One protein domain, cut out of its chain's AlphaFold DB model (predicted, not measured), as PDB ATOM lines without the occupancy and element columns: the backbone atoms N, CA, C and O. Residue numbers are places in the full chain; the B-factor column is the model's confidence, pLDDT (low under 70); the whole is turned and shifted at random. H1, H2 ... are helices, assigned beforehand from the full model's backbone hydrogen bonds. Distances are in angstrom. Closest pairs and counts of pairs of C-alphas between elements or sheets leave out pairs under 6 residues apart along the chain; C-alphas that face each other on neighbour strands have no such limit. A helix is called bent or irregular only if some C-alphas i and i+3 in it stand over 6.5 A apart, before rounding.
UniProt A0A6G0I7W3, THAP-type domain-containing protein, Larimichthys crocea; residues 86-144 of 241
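AT A GLANCE: This is residues 86 to 144 of the 241 residues of the protein "THAP-type domain-containing protein" of Larimichthys crocea (UniProt A0A6G0I7W3). Start at residue 86 and you are on one long, straight helix, H1; past residue 126 a tight link makes a turn, and the short helix H2 folds back at a slant, like the barb of a hook. H1 makes the longest axis, and most of its length, residues 86 to 120, sticks out alone. The printed part has 59 residues with two named helices, H1 then H2, and no named strand; its class is all helix. The whole is extended, with a radius of gyration of the C-alphas of 20.6 A, and its outline is a rod spanning 65 by 24 by 10 A.

HOW THE PARTS SIT: Look first along H1, residues 86 to 126, whose N-to-C direction is mainly along z, with a z component of 0.97. Then go to H2, residues 132 to 142, where that component is -0.71 and the x component is -0.67. The two helices are apart, with no C-alpha of the one within 8 A of the other. Every O i to N i+4 pair of H1 is within hydrogen-bond range, against 6 of 7 in H2.

IN THESE COORDINATES: Find C-alpha 86 at (-18.909, -26.355, -48.737); from there H1 runs 59.8 A to C-alpha 126 at (-11.377, -40.837, 8.807). With 5 residues between them, H2 follows H1, begins at Glu 132 and runs 14.9 A to C-alpha 142 at (-24.640, -25.845, 4.479). Neither helix is bent.

THE WHOLE: The two C-alphas farthest apart are those of Arg 86 and Glu 132, at 64.6 A. The printed part has no cut, and its link from H1 to H2 is tight. In the B-factor column, the mean pLDDT of the printed part is 85.7, that of H1 is 91 and that of H2 is 73; residues 141 to 143 are under 70.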
ATOM      1  N   ARG A  86     -19.573 -25.138 -49.233       88.19
ATOM      2  CA  ARG A  86     -18.909 -26.355 -48.737       88.19
ATOM      3  C   ARG A  86     -17.787 -26.043 -47.749       88.19
ATOM      4  O   ARG A  86     -17.567 -26.818 -46.819       88.19
ATOM      5  N   ALA A  87     -17.050 -24.951 -47.946       89.94
ATOM      6  CA  ALA A  87     -16.023 -24.499 -47.013       89.94
ATOM      7  C   ALA A  87     -16.639 -24.066 -45.674       89.94
ATOM      8  O   ALA A  87     -16.246 -24.600 -44.638       89.94
ATOM      9  N   ARG A  88     -17.675 -23.214 -45.700       88.81
ATOM     10  CA  ARG A  88     -18.411 -22.785 -44.497       88.81
ATOM     11  C   ARG A  88     -19.021 -23.961 -43.738       88.81
ATOM     12  O   ARG A  88     -18.955 -23.996 -42.513       88.81
ATOM     13  N   LEU A  89     -19.578 -24.948 -44.445       92.25
ATOM     14  CA  LEU A  89     -20.111 -26.157 -43.810       92.25
ATOM     15  C   LEU A  89     -19.007 -26.955 -43.104       92.25
ATOM     16  O   LEU A  89     -19.180 -27.345 -41.952       92.25
ATOM     17  N   ARG A  90     -17.864 -27.175 -43.766       94.06
ATOM     18  CA  ARG A  90     -16.717 -27.870 -43.158       94.06
ATOM     19  C   ARG A  90     -16.182 -27.128 -41.936       94.06
ATOM     20  O   ARG A  90     -15.912 -27.762 -40.920       94.06
ATOM     21  N   GLU A  91     -16.070 -25.806 -42.011       95.56
ATOM     22  CA  GLU A  91     -15.650 -24.964 -40.889       95.56
ATOM     23  C   GLU A  91     -16.638 -25.043 -39.718       95.56
ATOM     24  O   GLU A  91     -16.230 -25.257 -38.575       95.56
ATOM     25  N   ALA A  92     -17.942 -24.942 -39.991       94.25
ATOM     26  CA  ALA A  92     -18.979 -25.058 -38.973       94.25
ATOM     27  C   ALA A  92     -18.943 -26.431 -38.283       94.25
ATOM     28  O   ALA A  92     -18.994 -26.499 -37.054       94.25
ATOM     29  N   LEU A  93     -18.786 -27.515 -39.051       96.44
ATOM     30  CA  LEU A  93     -18.646 -28.870 -38.508       96.44
ATOM     31  C   LEU A  93     -17.387 -29.006 -37.638       96.44
ATOM     32  O   LEU A  93     -17.474 -29.503 -36.515       96.44
ATOM     33  N   ALA A  94     -16.239 -28.496 -38.098       96.62
ATOM     34  CA  ALA A  94     -15.001 -28.496 -37.317       96.62
ATOM     35  C   ALA A  94     -15.135 -27.677 -36.017       96.62
ATOM     36  O   ALA A  94     -14.633 -28.076 -34.961       96.62
ATOM     37  N   ARG A  95     -15.856 -26.549 -36.063       96.62
ATOM     38  CA  ARG A  95     -16.151 -25.719 -34.887       96.62
ATOM     39  C   ARG A  95     -17.029 -26.457 -33.881       96.62
ATOM     40  O   ARG A  95     -16.729 -26.409 -32.689       96.62
ATOM     41  N   VAL A  96     -18.072 -27.153 -34.339       97.12
ATOM     42  CA  VAL A  96     -18.925 -27.985 -33.472       97.12
ATOM     43  C   VAL A  96     -18.091 -29.072 -32.794       97.12
ATOM     44  O   VAL A  96     -18.113 -29.170 -31.568       97.12
ATOM     45  N   GLU A  97     -17.274 -29.807 -33.546       97.06
ATOM     46  CA  GLU A  97     -16.424 -30.867 -32.991       97.06
ATOM     47  C   GLU A  97     -15.420 -30.324 -31.952       97.06
ATOM     48  O   GLU A  97     -15.209 -30.916 -30.886       97.06
ATOM     49  N   SER A  98     -14.814 -29.162 -32.230       96.19
ATOM     50  CA  SER A  98     -13.926 -28.475 -31.286       96.19
ATOM     51  C   SER A  98     -14.651 -28.104 -29.991       96.19
ATOM     52  O   SER A  98     -14.131 -28.375 -28.906       96.19
ATOM     53  N   LEU A  99     -15.840 -27.504 -30.087       96.25
ATOM     54  CA  LEU A  99     -16.635 -27.096 -28.925       96.25
ATOM     55  C   LEU A  99     -17.102 -28.303 -28.104       96.25
ATOM     56  O   LEU A  99     -17.063 -28.272 -26.875       96.25
ATOM     57  N   GLU A 100     -17.491 -29.400 -28.750       96.12
ATOM     58  CA  GLU A 100     -17.864 -30.639 -28.062       96.12
ATOM     59  C   GLU A 100     -16.689 -31.272 -27.311       96.12
ATOM     60  O   GLU A 100     -16.854 -31.799 -26.205       96.12
ATOM     61  N   ARG A 101     -15.486 -31.233 -27.898       96.06
ATOM     62  CA  ARG A 101     -14.252 -31.681 -27.241       96.06
ATOM     63  C   ARG A 101     -13.915 -30.795 -26.043       96.06
ATOM     64  O   ARG A 101     -13.597 -31.313 -24.974       96.06
ATOM     65  N   GLU A 102     -14.034 -29.479 -26.187       94.19
ATOM     66  CA  GLU A 102     -13.826 -28.527 -25.094       94.19
ATOM     67  C   GLU A 102     -14.823 -28.746 -23.950       94.19
ATOM     68  O   GLU A 102     -14.405 -28.869 -22.798       94.19
ATOM     69  N   ARG A 103     -16.113 -28.922 -24.262       92.75
ATOM     70  CA  ARG A 103     -17.160 -29.256 -23.285       92.75
ATOM     71  C   ARG A 103     -16.849 -30.545 -22.521       92.75
ATOM     72  O   ARG A 103     -17.030 -30.597 -21.309       92.75
ATOM     73  N   ARG A 104     -16.386 -31.597 -23.207       95.06
ATOM     74  CA  ARG A 104     -15.979 -32.852 -22.544       95.06
ATOM     75  C   ARG A 104     -14.795 -32.627 -21.602       95.06
ATOM     76  O   ARG A 104     -14.835 -33.052 -20.452       95.06
ATOM     77  N   ASN A 105     -13.782 -31.888 -22.048       95.31
ATOM     78  CA  ASN A 105     -12.604 -31.592 -21.236       95.31
ATOM     79  C   ASN A 105     -12.937 -30.776 -19.978       95.31
ATOM     80  O   ASN A 105     -12.380 -31.045 -18.911       95.31
ATOM     81  N   THR A 106     -13.823 -29.778 -20.079       89.19
ATOM     82  CA  THR A 106     -14.266 -28.988 -18.918       89.19
ATOM     83  C   THR A 106     -15.075 -29.840 -17.943       89.19
ATOM     84  O   THR A 106     -14.782 -29.811 -16.748       89.19
ATOM     85  N   GLN A 107     -15.986 -30.685 -18.437       90.62
ATOM     86  CA  GLN A 107     -16.729 -31.651 -17.615       90.62
ATOM     87  C   GLN A 107     -15.803 -32.642 -16.892       90.62
ATOM     88  O   GLN A 107     -15.988 -32.924 -15.709       90.62
ATOM     89  N   ASP A 108     -14.763 -33.145 -17.560       93.38
ATOM     90  CA  ASP A 108     -13.785 -34.050 -16.949       93.38
ATOM     91  C   ASP A 108     -12.925 -33.361 -15.880       93.38
ATOM     92  O   ASP A 108     -12.532 -33.984 -14.889       93.38
ATOM     93  N   ARG A 109     -12.590 -32.078 -16.064       92.12
ATOM     94  CA  ARG A 109     -11.903 -31.271 -15.040       92.12
ATOM     95  C   ARG A 109     -12.795 -31.064 -13.820       92.12
ATOM     96  O   ARG A 109     -12.338 -31.296 -12.706       92.12
ATOM     97  N   GLU A 110     -14.057 -30.705 -14.035       89.25
ATOM     98  CA  GLU A 110     -15.040 -30.535 -12.964       89.25
ATOM     99  C   GLU A 110     -15.244 -31.839 -12.180       89.25
ATOM    100  O   GLU A 110     -15.173 -31.841 -10.950       89.25
ATOM    101  N   ARG A 111     -15.414 -32.972 -12.879       91.44
ATOM    102  CA  ARG A 111     -15.545 -34.296 -12.250       91.44
ATOM    103  C   ARG A 111     -14.322 -34.641 -11.402       91.44
ATOM    104  O   ARG A 111     -14.479 -35.100 -10.274       91.44
ATOM    105  N   ARG A 112     -13.108 -34.409 -11.916       93.50
ATOM    106  CA  ARG A 112     -11.868 -34.641 -11.155       93.50
ATOM    107  C   ARG A 112     -11.808 -33.781  -9.898       93.50
ATOM    108  O   ARG A 112     -11.566 -34.331  -8.833       93.50
ATOM    109  N   ALA A 113     -12.096 -32.484 -10.001       91.38
ATOM    110  CA  ALA A 113     -12.104 -31.584  -8.850       91.38
ATOM    111  C   ALA A 113     -13.113 -32.026  -7.776       91.38
ATOM    112  O   ALA A 113     -12.757 -32.115  -6.603       91.38
ATOM    113  N   LYS A 114     -14.341 -32.387  -8.177       88.44
ATOM    114  CA  LYS A 114     -15.371 -32.922  -7.267       88.44
ATOM    115  C   LYS A 114     -14.905 -34.186  -6.550       88.44
ATOM    116  O   LYS A 114     -15.037 -34.284  -5.332       88.44
ATOM    117  N   ASN A 115     -14.312 -35.124  -7.288       91.06
ATOM    118  CA  ASN A 115     -13.789 -36.360  -6.711       91.06
ATOM    119  C   ASN A 115     -12.630 -36.089  -5.743       91.06
ATOM    120  O   ASN A 115     -12.586 -36.693  -4.677       91.06
ATOM    121  N   THR A 116     -11.725 -35.161  -6.073       92.06
ATOM    122  CA  THR A 116     -10.633 -34.750  -5.179       92.06
ATOM    123  C   THR A 116     -11.173 -34.153  -3.883       92.06
ATOM    124  O   THR A 116     -10.768 -34.588  -2.813       92.06
ATOM    125  N   VAL A 117     -12.120 -33.212  -3.957       89.56
ATOM    126  CA  VAL A 117     -12.731 -32.602  -2.764       89.56
ATOM    127  C   VAL A 117     -13.448 -33.653  -1.916       89.56
ATOM    128  O   VAL A 117     -13.253 -33.693  -0.705       89.56
ATOM    129  N   SER A 118     -14.222 -34.546  -2.539       84.88
ATOM    130  CA  SER A 118     -14.908 -35.628  -1.824       84.88
ATOM    131  C   SER A 118     -13.930 -36.596  -1.155       84.88
ATOM    132  O   SER A 118     -14.181 -37.025  -0.031       84.88
ATOM    133  N   GLY A 119     -12.828 -36.942  -1.827       88.38
ATOM    134  CA  GLY A 119     -11.779 -37.797  -1.273       88.38
ATOM    135  C   GLY A 119     -11.093 -37.146  -0.076       88.38
ATOM    136  O   GLY A 119     -11.015 -37.753   0.984       88.38
ATOM    137  N   LEU A 120     -10.704 -35.873  -0.203       88.19
ATOM    138  CA  LEU A 120     -10.120 -35.104   0.899       88.19
ATOM    139  C   LEU A 120     -11.076 -35.000   2.091       88.19
ATOM    140  O   LEU A 120     -10.655 -35.191   3.227       88.19
ATOM    141  N   LEU A 121     -12.364 -34.745   1.851       83.75
ATOM    142  CA  LEU A 121     -13.363 -34.678   2.918       83.75
ATOM    143  C   LEU A 121     -13.477 -36.017   3.661       83.75
ATOM    144  O   LEU A 121     -13.559 -36.044   4.889       83.75
ATOM    145  N   GLN A 122     -13.457 -37.130   2.925       84.19
ATOM    146  CA  GLN A 122     -13.498 -38.465   3.510       84.19
ATOM    147  C   GLN A 122     -12.221 -38.777   4.301       84.19
ATOM    148  O   GLN A 122     -12.309 -39.275   5.421       84.19
ATOM    149  N   ASP A 123     -11.051 -38.419   3.772       85.56
ATOM    150  CA  ASP A 123      -9.770 -38.575   4.463       85.56
ATOM    151  C   ASP A 123      -9.733 -37.769   5.767       85.56
ATOM    152  O   ASP A 123      -9.278 -38.272   6.795       85.56
ATOM    153  N   LEU A 124     -10.245 -36.535   5.751       83.94
ATOM    154  CA  LEU A 124     -10.348 -35.683   6.938       83.94
ATOM    155  C   LEU A 124     -11.316 -36.259   7.980       83.94
ATOM    156  O   LEU A 124     -11.013 -36.217   9.174       83.94
ATOM    157  N   ARG A 125     -12.442 -36.851   7.544       79.62
ATOM    158  CA  ARG A 125     -13.383 -37.572   8.423       79.62
ATOM    159  C   ARG A 125     -12.724 -38.776   9.088       79.62
ATOM    160  O   ARG A 125     -12.801 -38.914  10.305       79.62
ATOM    161  N   VAL A 126     -12.054 -39.627   8.306       80.81
ATOM    162  CA  VAL A 126     -11.377 -40.837   8.807       80.81
ATOM    163  C   VAL A 126     -10.266 -40.473   9.789       80.81
ATOM    164  O   VAL A 126     -10.139 -41.095  10.840       80.81
ATOM    165  N   LYS A 127      -9.496 -39.425   9.483       82.44
ATOM    166  CA  LYS A 127      -8.415 -38.933  10.347       82.44
ATOM    167  C   LYS A 127      -8.912 -38.149  11.568       82.44
ATOM    168  O   LYS A 127      -8.079 -37.724  12.361       82.44
ATOM    169  N   LYS A 128     -10.231 -37.949  11.732       72.62
ATOM    170  CA  LYS A 128     -10.851 -37.112  12.781       72.62
ATOM    171  C   LYS A 128     -10.238 -35.704  12.874       72.62
ATOM    172  O   LYS A 128     -10.169 -35.122  13.948       72.62
ATOM    173  N   LEU A 129      -9.784 -35.165  11.739       74.06
ATOM    174  CA  LEU A 129      -9.173 -33.831  11.638       74.06
ATOM    175  C   LEU A 129     -10.199 -32.735  11.331       74.06
ATOM    176  O   LEU A 129      -9.836 -31.567  11.210       74.06
ATOM    177  N   ILE A 130     -11.477 -33.097  11.196       72.56
ATOM    178  CA  ILE A 130     -12.563 -32.120  11.207       72.56
ATOM    179  C   ILE A 130     -12.699 -31.632  12.650       72.56
ATOM    180  O   ILE A 130     -13.408 -32.232  13.451       72.56
ATOM    181  N   ASN A 131     -11.936 -30.591  12.977       74.62
ATOM    182  CA  ASN A 131     -12.053 -29.871  14.237       74.62
ATOM    183  C   ASN A 131     -13.430 -29.185  14.316       74.62
ATOM    184  O   ASN A 131     -14.006 -28.860  13.276       74.62
ATOM    185  N   GLU A 132     -13.934 -28.929  15.525       71.94
ATOM    186  CA  GLU A 132     -15.219 -28.234  15.716       71.94
ATOM    187  C   GLU A 132     -15.213 -26.851  15.038       71.94
ATOM    188  O   GLU A 132     -16.174 -26.505  14.366       71.94
ATOM    189  N   GLU A 133     -14.081 -26.138  15.044       73.12
ATOM    190  CA  GLU A 133     -13.907 -24.869  14.314       73.12
ATOM    191  C   GLU A 133     -14.094 -25.018  12.790       73.12
ATOM    192  O   GLU A 133     -14.747 -24.200  12.144       73.12
ATOM    193  N   LEU A 134     -13.558 -26.087  12.188       75.00
ATOM    194  CA  LEU A 134     -13.708 -26.333  10.749       75.00
ATOM    195  C   LEU A 134     -15.144 -26.741  10.402       75.00
ATOM    196  O   LEU A 134     -15.636 -26.420   9.323       75.00
ATOM    197  N   LYS A 135     -15.809 -27.458  11.310       75.31
ATOM    198  CA  LYS A 135     -17.210 -27.851  11.174       75.31
ATOM    199  C   LYS A 135     -18.132 -26.636  11.257       75.31
ATOM    200  O   LYS A 135     -18.950 -26.471  10.363       75.31
ATOM    201  N   GLU A 136     -17.916 -25.743  12.219       75.44
ATOM    202  CA  GLU A 136     -18.631 -24.466  12.318       75.44
ATOM    203  C   GLU A 136     -18.441 -23.606  11.062       75.44
ATOM    204  O   GLU A 136     -19.405 -23.057  10.533       75.44
ATOM    205  N   GLN A 137     -17.220 -23.534  10.516       75.56
ATOM    206  CA  GLN A 137     -16.996 -22.817   9.258       75.56
ATOM    207  C   GLN A 137     -17.692 -23.463   8.058       75.56
ATOM    208  O   GLN A 137     -18.112 -22.750   7.149       75.56
ATOM    209  N   LEU A 138     -17.808 -24.792   8.030       73.12
ATOM    210  CA  LEU A 138     -18.497 -25.508   6.959       73.12
ATOM    211  C   LEU A 138     -20.023 -25.376   7.074       73.12
ATOM    212  O   LEU A 138     -20.688 -25.259   6.045       73.12
ATOM    213  N   ASP A 139     -20.554 -25.333   8.299       74.50
ATOM    214  CA  ASP A 139     -21.982 -25.176   8.599       74.50
ATOM    215  C   ASP A 139     -22.549 -23.872   8.021       74.50
ATOM    216  O   ASP A 139     -23.643 -23.880   7.461       74.50
ATOM    217  N   ILE A 140     -21.766 -22.783   8.011       74.50
ATOM    218  CA  ILE A 140     -22.145 -21.499   7.378       74.50
ATOM    219  C   ILE A 140     -22.534 -21.680   5.900       74.50
ATOM    220  O   ILE A 140     -23.368 -20.946   5.368       74.50
ATOM    221  N   TYR A 141     -21.932 -22.655   5.218       67.69
ATOM    222  CA  TYR A 141     -22.182 -22.924   3.805       67.69
ATOM    223  C   TYR A 141     -23.193 -24.056   3.569       67.69
ATOM    224  O   TYR A 141     -23.598 -24.248   2.421       67.69
ATOM    225  N   LEU A 142     -23.619 -24.793   4.606       65.00
ATOM    226  CA  LEU A 142     -24.640 -25.845   4.479       65.00
ATOM    227  C   LEU A 142     -26.026 -25.270   4.181       65.00
ATOM    228  O   LEU A 142     -26.775 -25.863   3.404       65.00
ATOM    229  N   ASP A 143     -26.326 -24.094   4.729       69.00
ATOM    230  CA  ASP A 143     -27.582 -23.380   4.484       69.00
ATOM    231  C   ASP A 143     -27.647 -22.761   3.084       69.00
ATOM    232  O   ASP A 143     -28.694 -22.264   2.656       69.00
ATOM    233  N   LEU A 144     -26.540 -22.784   2.332       71.50
ATOM    234  CA  LEU A 144     -26.534 -22.265   0.979       71.50
ATOM    235  C   LEU A 144     -27.405 -23.175   0.103       71.50
ATOM    236  O   LEU A 144     -27.118 -24.370  -0.033       71.50
TER     237      LEU A 144